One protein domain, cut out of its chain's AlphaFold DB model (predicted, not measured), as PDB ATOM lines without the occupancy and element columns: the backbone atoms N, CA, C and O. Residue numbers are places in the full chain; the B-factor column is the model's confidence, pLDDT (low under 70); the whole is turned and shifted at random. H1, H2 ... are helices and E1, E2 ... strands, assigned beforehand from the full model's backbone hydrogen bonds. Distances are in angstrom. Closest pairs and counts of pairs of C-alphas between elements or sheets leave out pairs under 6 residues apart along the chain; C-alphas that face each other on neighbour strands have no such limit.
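This is residues 72 to 159 of the 159 residues of the protein "HNHc domain-containing protein" of Talaromyces rugulosus (UniProt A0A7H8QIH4). With little regular structure, this is a strongly twisted antiparallel sheet, E1 - E2 - E3, with a loop, residues 104 to 120 including H2, sticking out. The 88 printed residues, 30 in named elements, run H1 E1 E2 H2 E3, class mixed. The whole is loose, radius of gyration of the C-alphas 16.3 A, spanning 52 by 30 by 22 A.

H1, residues 72 to 75, begins at C-alpha (33.508, -3.453, -15.911). E1, residues 79 to 86, spans 21.0 A; E2, residues 92 to 99, 22.6 A. H2 is residues 113 to 117. E3, residues 149 to 153, ends at C-alpha (47.728, -21.020, -21.806).

E1 and E2 form an antiparallel hairpin at 154 degrees; N 82 and O 96 are 2.8 A apart, within hydrogen-bond range. E3 is antiparallel to E2 at 145 degrees; N 150 and O 95 are 2.7 A apart. H1 only grazes the sheet, with residues 73 to 74. H2 is not on it; its O i to N i+4 pair is within hydrogen-bond range.

The printed part has no cut. Links E2 to H2 and H2 to E3 are long. Residues 103 to 110, 124 and 155 to 159 have pLDDT under 70.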
ATOM      1  N   ARG A  72      33.953  -4.857 -15.994       93.25
ATOM      2  CA  ARG A  72      33.508  -3.453 -15.911       93.25
ATOM      3  C   ARG A  72      34.631  -2.472 -16.236       93.25
ATOM      4  O   ARG A  72      34.415  -1.502 -16.958       93.25
ATOM      5  N   ALA A  73      35.831  -2.731 -15.725       93.62
ATOM      6  CA  ALA A  73      37.001  -1.910 -16.010       93.62
ATOM      7  C   ALA A  73      37.436  -1.991 -17.485       93.62
ATOM      8  O   ALA A  73      37.847  -0.974 -18.046       93.62
ATOM      9  N   TRP A  74      37.296  -3.161 -18.116       93.44
ATOM     10  CA  TRP A  74      37.523  -3.353 -19.549       93.44
ATOM     11  C   TRP A  74      36.543  -2.526 -20.386       93.44
ATOM     12  O   TRP A  74      36.966  -1.726 -21.217       93.44
ATOM     13  N   GLY A  75      35.240  -2.634 -20.105       89.50
ATOM     14  CA  GLY A  75      34.205  -1.877 -20.818       89.50
ATOM     15  C   GLY A  75      34.324  -0.357 -20.647       89.50
ATOM     16  O   GLY A  75      33.962   0.399 -21.543       89.50
ATOM     17  N   ALA A  76      34.880   0.100 -19.523       89.50
ATOM     18  CA  ALA A  76      35.169   1.509 -19.265       89.50
ATOM     19  C   ALA A  76      36.543   1.975 -19.796       89.50
ATOM     20  O   ALA A  76      36.960   3.092 -19.485       89.50
ATOM     21  N   ALA A  77      37.253   1.132 -20.560       89.75
ATOM     22  CA  ALA A  77      38.584   1.403 -21.109       89.75
ATOM     23  C   ALA A  77      39.602   1.871 -20.047       89.75
ATOM     24  O   ALA A  77      40.416   2.763 -20.288       89.75
ATOM     25  N   LEU A  78      39.554   1.285 -18.843       92.12
ATOM     26  CA  LEU A  78      40.475   1.629 -17.751       92.12
ATOM     27  C   LEU A  78      41.819   0.909 -17.865       92.12
ATOM     28  O   LEU A  78      42.799   1.337 -17.256       92.12
ATOM     29  N   PHE A  79      41.879  -0.173 -18.635       93.31
ATOM     30  CA  PHE A  79      43.107  -0.886 -18.955       93.31
ATOM     31  C   PHE A  79      43.029  -1.476 -20.363       93.31
ATOM     32  O   PHE A  79      41.947  -1.588 -20.940       93.31
ATOM     33  N   ALA A  80      44.179  -1.866 -20.902       93.12
ATOM     34  CA  ALA A  80      44.284  -2.573 -22.170       93.12
ATOM     35  C   ALA A  80      45.393  -3.627 -22.130       93.12
ATOM     36  O   ALA A  80      46.271  -3.613 -21.262       93.12
ATOM     37  N   PHE A  81      45.357  -4.526 -23.109       92.81
ATOM     38  CA  PHE A  81      46.419  -5.486 -23.369       92.81
ATOM     39  C   PHE A  81      47.131  -5.138 -24.668       92.81
ATOM     40  O   PHE A  81      46.495  -4.851 -25.680       92.81
ATOM     41  N   LYS A  82      48.457  -5.235 -24.652       91.88
ATOM     42  CA  LYS A  82      49.277  -5.254 -25.857       91.88
ATOM     43  C   LYS A  82      49.726  -6.685 -26.120       91.88
ATOM     44  O   LYS A  82      50.270  -7.337 -25.233       91.88
ATOM     45  N   PHE A  83      49.527  -7.160 -27.340       92.50
ATOM     46  CA  PHE A  83      50.109  -8.420 -27.778       92.50
ATOM     47  C   PHE A  83      51.642  -8.335 -27.785       92.50
ATOM     48  O   PHE A  83      52.198  -7.402 -28.363       92.50
ATOM     49  N   GLU A  84      52.323  -9.302 -27.166       93.56
ATOM     50  CA  GLU A  84      53.791  -9.369 -27.184       93.56
ATOM     51  C   GLU A  84      54.288 -10.521 -28.055       93.56
ATOM     52  O   GLU A  84      55.075 -10.298 -28.971       93.56
ATOM     53  N   LYS A  85      53.847 -11.755 -27.780       94.56
ATOM     54  CA  LYS A  85      54.232 -12.935 -28.566       94.56
ATOM     55  C   LYS A  85      53.331 -14.135 -28.300       94.56
ATOM     56  O   LYS A  85      52.686 -14.225 -27.255       94.56
ATOM     57  N   ILE A  86      53.379 -15.091 -29.221       95.06
ATOM     58  CA  ILE A  86      52.880 -16.459 -29.052       95.06
ATOM     59  C   ILE A  86      54.091 -17.397 -29.062       95.06
ATOM     60  O   ILE A  86      55.078 -17.119 -29.747       95.06
ATOM     61  N   SER A  87      54.055 -18.462 -28.264       94.31
ATOM     62  CA  SER A  87      55.071 -19.519 -28.301       94.31
ATOM     63  C   SER A  87      55.035 -20.281 -29.628       94.31
ATOM     64  O   SER A  87      54.012 -20.329 -30.306       94.31
ATOM     65  N   GLU A  88      56.141 -20.917 -30.003       93.88
ATOM     66  CA  GLU A  88      56.236 -21.668 -31.263       93.88
ATOM     67  C   GLU A  88      55.180 -22.785 -31.369       93.88
ATOM     68  O   GLU A  88      54.558 -22.966 -32.415       93.88
ATOM     69  N   ASP A  89      54.888 -23.457 -30.251       92.44
ATOM     70  CA  ASP A  89      53.851 -24.490 -30.142       92.44
ATOM     71  C   ASP A  89      52.410 -23.937 -30.099       92.44
ATOM     72  O   ASP A  89      51.450 -24.707 -30.048       92.44
ATOM     73  N   LYS A  90      52.253 -22.606 -30.113       90.56
ATOM     74  CA  LYS A  90      50.985 -21.865 -30.010       90.56
ATOM     75  C   LYS A  90      50.164 -22.162 -28.752       90.56
ATOM     76  O   LYS A  90      48.972 -21.855 -28.713       90.56
ATOM     77  N   ARG A  91      50.785 -22.727 -27.712       90.69
ATOM     78  CA  ARG A  91      50.118 -23.056 -26.441       90.69
ATOM     79  C   ARG A  91      50.201 -21.950 -25.407       90.69
ATOM     80  O   ARG A  91      49.468 -21.995 -24.422       90.69
ATOM     81  N   GLN A  92      51.068 -20.968 -25.628       92.62
ATOM     82  CA  GLN A  92      51.276 -19.837 -24.744       92.62
ATOM     83  C   GLN A  92      51.148 -18.524 -25.514       92.62
ATOM     84  O   GLN A  92      51.716 -18.356 -26.592       92.62
ATOM     85  N   MET A  93      50.442 -17.561 -24.928       93.75
ATOM     86  CA  MET A  93      50.369 -16.190 -25.428       93.75
ATOM     87  C   MET A  93      50.731 -15.217 -24.311       93.75
ATOM     88  O   MET A  93      50.159 -15.275 -23.224       93.75
ATOM     89  N   ASN A  94      51.651 -14.300 -24.599       94.88
ATOM     90  CA  ASN A  94      52.044 -13.239 -23.683       94.88
ATOM     91  C   ASN A  94      51.372 -11.930 -24.092       94.88
ATOM     92  O   ASN A  94      51.515 -11.464 -25.227       94.88
ATOM     93  N   LEU A  95      50.686 -11.327 -23.130       94.25
ATOM     94  CA  LEU A  95      50.045 -10.027 -23.241       94.25
ATOM     95  C   LEU A  95      50.667  -9.092 -22.211       94.25
ATOM     96  O   LEU A  95      50.762  -9.445 -21.040       94.25
ATOM     97  N   LYS A  96      51.072  -7.894 -22.618       94.31
ATOM     98  CA  LYS A  96      51.510  -6.856 -21.687       94.31
ATOM     99  C   LYS A  96      50.310  -6.044 -21.224       94.31
ATOM    100  O   LYS A  96      49.544  -5.545 -22.050       94.31
ATOM    101  N   PHE A  97      50.133  -5.944 -19.916       94.06
ATOM    102  CA  PHE A  97      49.050  -5.195 -19.295       94.06
ATOM    103  C   PHE A  97      49.400  -3.708 -19.198       94.06
ATOM    104  O   PHE A  97      50.546  -3.344 -18.930       94.06
ATOM    105  N   TYR A  98      48.400  -2.844 -19.371       93.75
ATOM    106  CA  TYR A  98      48.539  -1.405 -19.176       93.75
ATOM    107  C   TYR A  98      47.305  -0.803 -18.516       93.75
ATOM    108  O   TYR A  98      46.204  -0.908 -19.050       93.75
ATOM    109  N   TRP A  99      47.502  -0.072 -17.420       93.31
ATOM    110  CA  TRP A  99      46.510   0.874 -16.920       93.31
ATOM    111  C   TRP A  99      46.425   2.087 -17.848       93.31
ATOM    112  O   TRP A  99      47.426   2.765 -18.099       93.31
ATOM    113  N   LEU A 100      45.218   2.398 -18.316       90.12
ATOM    114  CA  LEU A 100      44.962   3.554 -19.163       90.12
ATOM    115  C   LEU A 100      44.601   4.777 -18.307       90.12
ATOM    116  O   LEU A 100      43.904   4.663 -17.292       90.12
ATOM    117  N   PRO A 101      45.070   5.981 -18.678       82.81
ATOM    118  CA  PRO A 101      44.590   7.194 -18.045       82.81
ATOM    119  C   PRO A 101      43.107   7.375 -18.370       82.81
ATOM    120  O   PRO A 101      42.699   7.297 -19.528       82.81
ATOM    121  N   ARG A 102      42.296   7.678 -17.351       73.94
ATOM    122  CA  ARG A 102      40.925   8.128 -17.584       73.94
ATOM    123  C   ARG A 102      41.001   9.472 -18.301       73.94
ATOM    124  O   ARG A 102      41.340  10.474 -17.680       73.94
ATOM    125  N   ARG A 103      40.696   9.494 -19.597       66.12
ATOM    126  CA  ARG A 103      40.453  10.748 -20.307       66.12
ATOM    127  C   ARG A 103      39.048  11.203 -19.935       66.12
ATOM    128  O   ARG A 103      38.073  10.525 -20.248       66.12
ATOM    129  N   THR A 104      38.934  12.317 -19.220       61.31
ATOM    130  CA  THR A 104      37.680  13.068 -19.182       61.31
ATOM    131  C   THR A 104      37.460  13.581 -20.595       61.31
ATOM    132  O   THR A 104      38.176  14.463 -21.058       61.31
ATOM    133  N   MET A 105      36.546  12.943 -21.327       55.91
ATOM    134  CA  MET A 105      36.112  13.473 -22.611       55.91
ATOM    135  C   MET A 105      35.316  14.739 -22.320       55.91
ATOM    136  O   MET A 105      34.133  14.671 -21.991       55.91
ATOM    137  N   GLU A 106      35.984  15.884 -22.401       61.41
ATOM    138  CA  GLU A 106      35.277  17.146 -22.536       61.41
ATOM    139  C   GLU A 106      34.502  17.090 -23.862       61.41
ATOM    140  O   GLU A 106      35.090  16.688 -24.874       61.41
ATOM    141  N   PRO A 107      33.208  17.468 -23.902       58.41
ATOM    142  CA  PRO A 107      32.341  17.307 -25.077       58.41
ATOM    143  C   PRO A 107      32.857  17.946 -26.379       58.41
ATOM    144  O   PRO A 107      32.269  17.738 -27.435       58.41
ATOM    145  N   GLN A 108      33.929  18.739 -26.308       60.44
ATOM    146  CA  GLN A 108      34.493  19.523 -27.404       60.44
ATOM    147  C   GLN A 108      36.000  19.296 -27.600       60.44
ATOM    148  O   GLN A 108      36.672  20.129 -28.209       60.44
ATOM    149  N   MET A 109      36.562  18.195 -27.082       62.91
ATOM    150  CA  MET A 109      37.985  17.908 -27.271       62.91
ATOM    151  C   MET A 109      38.281  17.682 -28.761       62.91
ATOM    152  O   MET A 109      37.992  16.624 -29.316       62.91
ATOM    153  N   THR A 110      38.851  18.697 -29.408       67.06
ATOM    154  CA  THR A 110      39.331  18.629 -30.788       67.06
ATOM    155  C   THR A 110      40.827  18.387 -30.727       67.06
ATOM    156  O   THR A 110      41.553  19.199 -30.162       67.06
ATOM    157  N   LEU A 111      41.281  17.258 -31.266       70.25
ATOM    158  CA  LEU A 111      42.705  17.011 -31.462       70.25
ATOM    159  C   LEU A 111      43.108  17.605 -32.809       70.25
ATOM    160  O   LEU A 111      42.412  17.406 -33.810       70.25
ATOM    161  N   SER A 112      44.234  18.309 -32.846       81.00
ATOM    162  CA  SER A 112      44.904  18.604 -34.114       81.00
ATOM    163  C   SER A 112      45.318  17.301 -34.811       81.00
ATOM    164  O   SER A 112      45.428  16.236 -34.191       81.00
ATOM    165  N   LYS A 113      45.569  17.373 -36.121       77.25
ATOM    166  CA  LYS A 113      46.047  16.218 -36.892       77.25
ATOM    167  C   LYS A 113      47.368  15.693 -36.322       77.25
ATOM    168  O   LYS A 113      47.564  14.484 -36.233       77.25
ATOM    169  N   GLU A 114      48.246  16.596 -35.902       80.94
ATOM    170  CA  GLU A 114      49.537  16.290 -35.296       80.94
ATOM    171  C   GLU A 114      49.375  15.562 -33.953       80.94
ATOM    172  O   GLU A 114      50.048  14.559 -33.712       80.94
ATOM    173  N   GLU A 115      48.455  16.014 -33.097       79.31
ATOM    174  CA  GLU A 115      48.162  15.353 -31.817       79.31
ATOM    175  C   GLU A 115      47.515  13.980 -32.003       79.31
ATOM    176  O   GLU A 115      47.806  13.060 -31.242       79.31
ATOM    177  N   PHE A 116      46.660  13.827 -33.017       76.94
ATOM    178  CA  PHE A 116      46.008  12.557 -33.330       76.94
ATOM    179  C   PHE A 116      46.998  11.498 -33.833       76.94
ATOM    180  O   PHE A 116      46.887  10.326 -33.477       76.94
ATOM    181  N   LEU A 117      47.981  11.908 -34.639       75.94
ATOM    182  CA  LEU A 117      49.016  11.013 -35.166       75.94
ATOM    183  C   LEU A 117      50.123  10.715 -34.146       75.94
ATOM    184  O   LEU A 117      50.887   9.764 -34.328       75.94
ATOM    185  N   LYS A 118      50.232  11.500 -33.068       79.56
ATOM    186  CA  LYS A 118      51.208  11.240 -32.011       79.56
ATOM    187  C   LYS A 118      50.783  10.012 -31.206       79.56
ATOM    188  O   LYS A 118      49.716   9.983 -30.593       79.56
ATOM    189  N   SER A 119      51.664   9.016 -31.147       73.88
ATOM    190  CA  SER A 119      51.437   7.831 -30.321       73.88
ATOM    191  C   SER A 119      51.217   8.247 -28.859       73.88
ATOM    192  O   SER A 119      52.034   8.999 -28.315       73.88
ATOM    193  N   PRO A 120      50.140   7.784 -28.202       71.81
ATOM    194  CA  PRO A 120      49.879   8.146 -26.821       71.81
ATOM    195  C   PRO A 120      50.958   7.559 -25.910       71.81
ATOM    196  O   PRO A 120      51.290   6.375 -25.996       71.81
ATOM    197  N   GLU A 121      51.480   8.380 -25.005       73.94
ATOM    198  CA  GLU A 121      52.357   7.909 -23.938       73.94
ATOM    199  C   GLU A 121      51.507   7.208 -22.876       73.94
ATOM    200  O   GLU A 121      50.725   7.832 -22.153       73.94
ATOM    201  N   ILE A 122      51.629   5.883 -22.807       73.19
ATOM    202  CA  ILE A 122      51.016   5.072 -21.758       73.19
ATOM    203  C   ILE A 122      52.114   4.782 -20.730       73.19
ATOM    204  O   ILE A 122      53.083   4.102 -21.076       73.19
ATOM    205  N   PRO A 123      52.002   5.280 -19.485       72.19
ATOM    206  CA  PRO A 123      53.043   5.085 -18.484       72.19
ATOM    207  C   PRO A 123      53.283   3.593 -18.237       72.19
ATOM    208  O   PRO A 123      52.362   2.872 -17.835       72.19
ATOM    209  N   SER A 124      54.517   3.136 -18.471       68.44
ATOM    210  CA  SER A 124      54.863   1.716 -18.371       68.44
ATOM    211  C   SER A 124      54.824   1.200 -16.940       68.44
ATOM    212  O   SER A 124      54.495   0.047 -16.764       68.44
ATOM    213  N   GLU A 125      55.047   2.048 -15.930       70.56
ATOM    214  CA  GLU A 125      55.197   1.623 -14.525       70.56
ATOM    215  C   GLU A 125      54.028   2.029 -13.622       70.56
ATOM    216  O   GLU A 125      54.145   2.088 -12.394       70.56
ATOM    217  N   ARG A 126      52.876   2.376 -14.206       81.75
ATOM    218  CA  ARG A 126      51.717   2.773 -13.406       81.75
ATOM    219  C   ARG A 126      51.270   1.602 -12.530       81.75
ATOM    220  O   ARG A 126      50.819   0.575 -13.025       81.75
ATOM    221  N   SER A 127      51.364   1.783 -11.216       84.62
ATOM    222  CA  SER A 127      51.032   0.744 -10.239       84.62
ATOM    223  C   SER A 127      49.535   0.611  -9.968       84.62
ATOM    224  O   SER A 127      49.094  -0.456  -9.558       84.62
ATOM    225  N   LEU A 128      48.764   1.681 -10.194       87.81
ATOM    226  CA  LEU A 128      47.348   1.780  -9.841       87.81
ATOM    227  C   LEU A 128      46.509   2.291 -11.008       87.81
ATOM    228  O   LEU A 128      46.863   3.287 -11.648       87.81
ATOM    229  N   GLY A 129      45.347   1.682 -11.217       88.38
ATOM    230  CA  GLY A 129      44.333   2.185 -12.132       88.38
ATOM    231  C   GLY A 129      43.683   3.489 -11.648       88.38
ATOM    232  O   GLY A 129      43.934   3.968 -10.534       88.38
ATOM    233  N   PRO A 130      42.838   4.113 -12.485       86.94
ATOM    234  CA  PRO A 130      42.021   5.256 -12.083       86.94
ATOM    235  C   PRO A 130      41.202   4.965 -10.815       86.94
ATOM    236  O   PRO A 130      40.677   3.868 -10.650       86.94
ATOM    237  N   GLY A 131      41.101   5.946  -9.911       87.94
ATOM    238  CA  GLY A 131      40.358   5.786  -8.652       87.94
ATOM    239  C   GLY A 131      40.967   4.767  -7.682       87.94
ATOM    240  O   GLY A 131      40.235   4.188  -6.891       87.94
ATOM    241  N   PHE A 132      42.284   4.533  -7.757       89.69
ATOM    242  CA  PHE A 132      43.009   3.535  -6.957       89.69
ATOM    243  C   PHE A 132      42.578   2.083  -7.222       89.69
ATOM    244  O   PHE A 132      42.828   1.210  -6.390       89.69
ATOM    245  N   LEU A 133      41.969   1.811  -8.384       92.50
ATOM    246  CA  LEU A 133      41.626   0.455  -8.800       92.50
ATOM    247  C   LEU A 133      42.888  -0.415  -8.896       92.50
ATOM    248  O   LEU A 133      43.902  -0.002  -9.460       92.50
ATOM    249  N   GLN A 134      42.805  -1.628  -8.355       93.62
ATOM    250  CA  GLN A 134      43.891  -2.602  -8.347       93.62
ATOM    251  C   GLN A 134      43.366  -3.975  -8.732       93.62
ATOM    252  O   GLN A 134      42.256  -4.358  -8.362       93.62
ATOM    253  N   PHE A 135      44.211  -4.726  -9.424       94.06
ATOM    254  CA  PHE A 135      44.010  -6.143  -9.673       94.06
ATOM    255  C   PHE A 135      45.136  -6.931  -9.030       94.06
ATOM    256  O   PHE A 135      46.257  -6.439  -8.904       94.06
ATOM    257  N   PHE A 136      44.832  -8.162  -8.642       93.00
ATOM    258  CA  PHE A 136      45.779  -9.048  -7.988       93.00
ATOM    259  C   PHE A 136      45.696 -10.432  -8.607       93.00
ATOM    260  O   PHE A 136      44.612 -10.913  -8.942       93.00
ATOM    261  N   THR A 137      46.835 -11.103  -8.713       90.94
ATOM    262  CA  THR A 137      46.855 -12.537  -8.991       90.94
ATOM    263  C   THR A 137      46.400 -13.272  -7.738       90.94
ATOM    264  O   THR A 137      47.110 -13.275  -6.735       90.94
ATOM    265  N   VAL A 138      45.236 -13.924  -7.779       88.25
ATOM    266  CA  VAL A 138      44.610 -14.515  -6.580       88.25
ATOM    267  C   VAL A 138      45.482 -15.579  -5.911       88.25
ATOM    268  O   VAL A 138      45.484 -15.688  -4.691       88.25
ATOM    269  N   ARG A 139      46.276 -16.327  -6.688       85.25
ATOM    270  CA  ARG A 139      47.168 -17.368  -6.151       85.25
ATOM    271  C   ARG A 139      48.366 -16.812  -5.375       85.25
ATOM    272  O   ARG A 139      48.801 -17.443  -4.422       85.25
ATOM    273  N   THR A 140      48.920 -15.672  -5.792       88.75
ATOM    274  CA  THR A 140      50.172 -15.122  -5.233       88.75
ATOM    275  C   THR A 140      49.965 -13.847  -4.420       88.75
ATOM    276  O   THR A 140      50.891 -13.394  -3.755       88.75
ATOM    277  N   GLY A 141      48.784 -13.229  -4.502       90.19
ATOM    278  CA  GLY A 141      48.505 -11.911  -3.930       90.19
ATOM    279  C   GLY A 141      49.257 -10.761  -4.610       90.19
ATOM    280  O   GLY A 141      49.176  -9.627  -4.150       90.19
ATOM    281  N   GLN A 142      49.993 -11.021  -5.696       92.06
ATOM    282  CA  GLN A 142      50.781  -9.994  -6.372       92.06
ATOM    283  C   GLN A 142      49.876  -9.028  -7.136       92.06
ATOM    284  O   GLN A 142      49.036  -9.455  -7.932       92.06
ATOM    285  N   THR A 143      50.068  -7.731  -6.902       94.00
ATOM    286  CA  THR A 143      49.390  -6.660  -7.640       94.00
ATOM    287  C   THR A 143      49.828  -6.645  -9.097       94.00
ATOM    288  O   THR A 143      51.022  -6.729  -9.372       94.00
ATOM    289  N   ILE A 144      48.867  -6.468 -10.001       93.94
ATOM    290  CA  ILE A 144      49.087  -6.311 -11.439       93.94
ATOM    291  C   ILE A 144      49.227  -4.820 -11.767       93.94
ATOM    292  O   ILE A 144      48.347  -4.008 -11.453       93.94
ATOM    293  N   LYS A 145      50.337  -4.461 -12.405       93.75
ATOM    294  CA  LYS A 145      50.731  -3.096 -12.766       93.75
ATOM    295  C   LYS A 145      50.899  -2.980 -14.278       93.75
ATOM    296  O   LYS A 145      51.012  -3.985 -14.977       93.75
ATOM    297  N   SER A 146      50.918  -1.749 -14.794       93.94
ATOM    298  CA  SER A 146      51.355  -1.532 -16.176       93.94
ATOM    299  C   SER A 146      52.723  -2.181 -16.397       93.94
ATOM    300  O   SER A 146      53.535  -2.237 -15.477       93.94
ATOM    301  N   GLY A 147      52.953  -2.687 -17.607       92.75
ATOM    302  CA  GLY A 147      54.199  -3.360 -17.969       92.75
ATOM    303  C   GLY A 147      54.229  -4.853 -17.632       92.75
ATOM    304  O   GLY A 147      54.973  -5.587 -18.289       92.75
ATOM    305  N   ASP A 148      53.388  -5.323 -16.704       93.62
ATOM    306  CA  ASP A 148      53.340  -6.738 -16.326       93.62
ATOM    307  C   ASP A 148      52.918  -7.630 -17.499       93.62
ATOM    308  O   ASP A 148      52.044  -7.291 -18.304       93.62
ATOM    309  N   ILE A 149      53.526  -8.816 -17.575       93.75
ATOM    310  CA  ILE A 149      53.202  -9.820 -18.587       93.75
ATOM    311  C   ILE A 149      52.165 -10.796 -18.043       93.75
ATOM    312  O   ILE A 149      52.433 -11.617 -17.166       93.75
ATOM    313  N   ILE A 150      50.985 -10.764 -18.647       92.88
ATOM    314  CA  ILE A 150      49.931 -11.746 -18.455       92.88
ATOM    315  C   ILE A 150      50.123 -12.867 -19.467       92.88
ATOM    316  O   ILE A 150      50.049 -12.665 -20.679       92.88
ATOM    317  N   THR A 151      50.360 -14.070 -18.955       91.44
ATOM    318  CA  THR A 151      50.534 -15.264 -19.786       91.44
ATOM    319  C   THR A 151      49.242 -16.069 -19.841       91.44
ATOM    320  O   THR A 151      48.669 -16.406 -18.800       91.44
ATOM    321  N   LEU A 152      48.779 -16.366 -21.050       89.31
ATOM    322  CA  LEU A 152      47.658 -17.251 -21.343       89.31
ATOM    323  C   LEU A 152      48.167 -18.605 -21.802       89.31
ATOM    324  O   LEU A 152      49.161 -18.675 -22.520       89.31
ATOM    325  N   TYR A 153      47.436 -19.648 -21.429       86.56
ATOM    326  CA  TYR A 153      47.728 -21.020 -21.806       86.56
ATOM    327  C   TYR A 153      46.497 -21.672 -22.424       86.56
ATOM    328  O   TYR A 153      45.371 -21.431 -21.979       86.56
ATOM    329  N   THR A 154      46.708 -22.523 -23.421       81.81
ATOM    330  CA  THR A 154      45.682 -23.458 -23.895       81.81
ATOM    331  C   THR A 154      45.591 -24.653 -22.945       81.81
ATOM    332  O   THR A 154      46.613 -25.100 -22.427       81.81
ATOM    333  N   LEU A 155      44.393 -25.205 -22.736       66.81
ATOM    334  CA  LEU A 155      44.194 -26.422 -21.938       66.81
ATOM    335  C   LEU A 155      45.046 -27.568 -22.522       66.81
ATOM    336  O   LEU A 155      44.811 -28.008 -23.645       66.81
ATOM    337  N   GLY A 156      46.077 -27.991 -21.786       54.34
ATOM    338  CA  GLY A 156      47.082 -28.964 -22.239       54.34
ATOM    339  C   GLY A 156      48.478 -28.769 -21.635       54.34
ATOM    340  O   GLY A 156      49.322 -29.658 -21.753       54.34
ATOM    341  N   SER A 157      48.735 -27.636 -20.978       48.00
ATOM    342  CA  SER A 157      49.927 -27.406 -20.155       48.00
ATOM    343  C   SER A 157      49.612 -27.781 -18.707       48.00
ATOM    344  O   SER A 157      48.890 -27.061 -18.021       48.00
ATOM    345  N   ASN A 158      50.113 -28.929 -18.253       38.66
ATOM    346  CA  ASN A 158      50.045 -29.316 -16.846       38.66
ATOM    347  C   ASN A 158      50.814 -28.293 -15.993       38.66
ATOM    348  O   ASN A 158      52.013 -28.096 -16.205       38.66
ATOM    349  N   HIS A 159      50.131 -27.694 -15.020       44.47
ATOM    350  CA  HIS A 159      50.734 -27.057 -13.852       44.47
ATOM    351  C   HIS A 159      50.070 -27.619 -12.601       44.47
ATOM    352  O   HIS A 159      48.820 -27.625 -12.566       44.47
TER     353      HIS A 159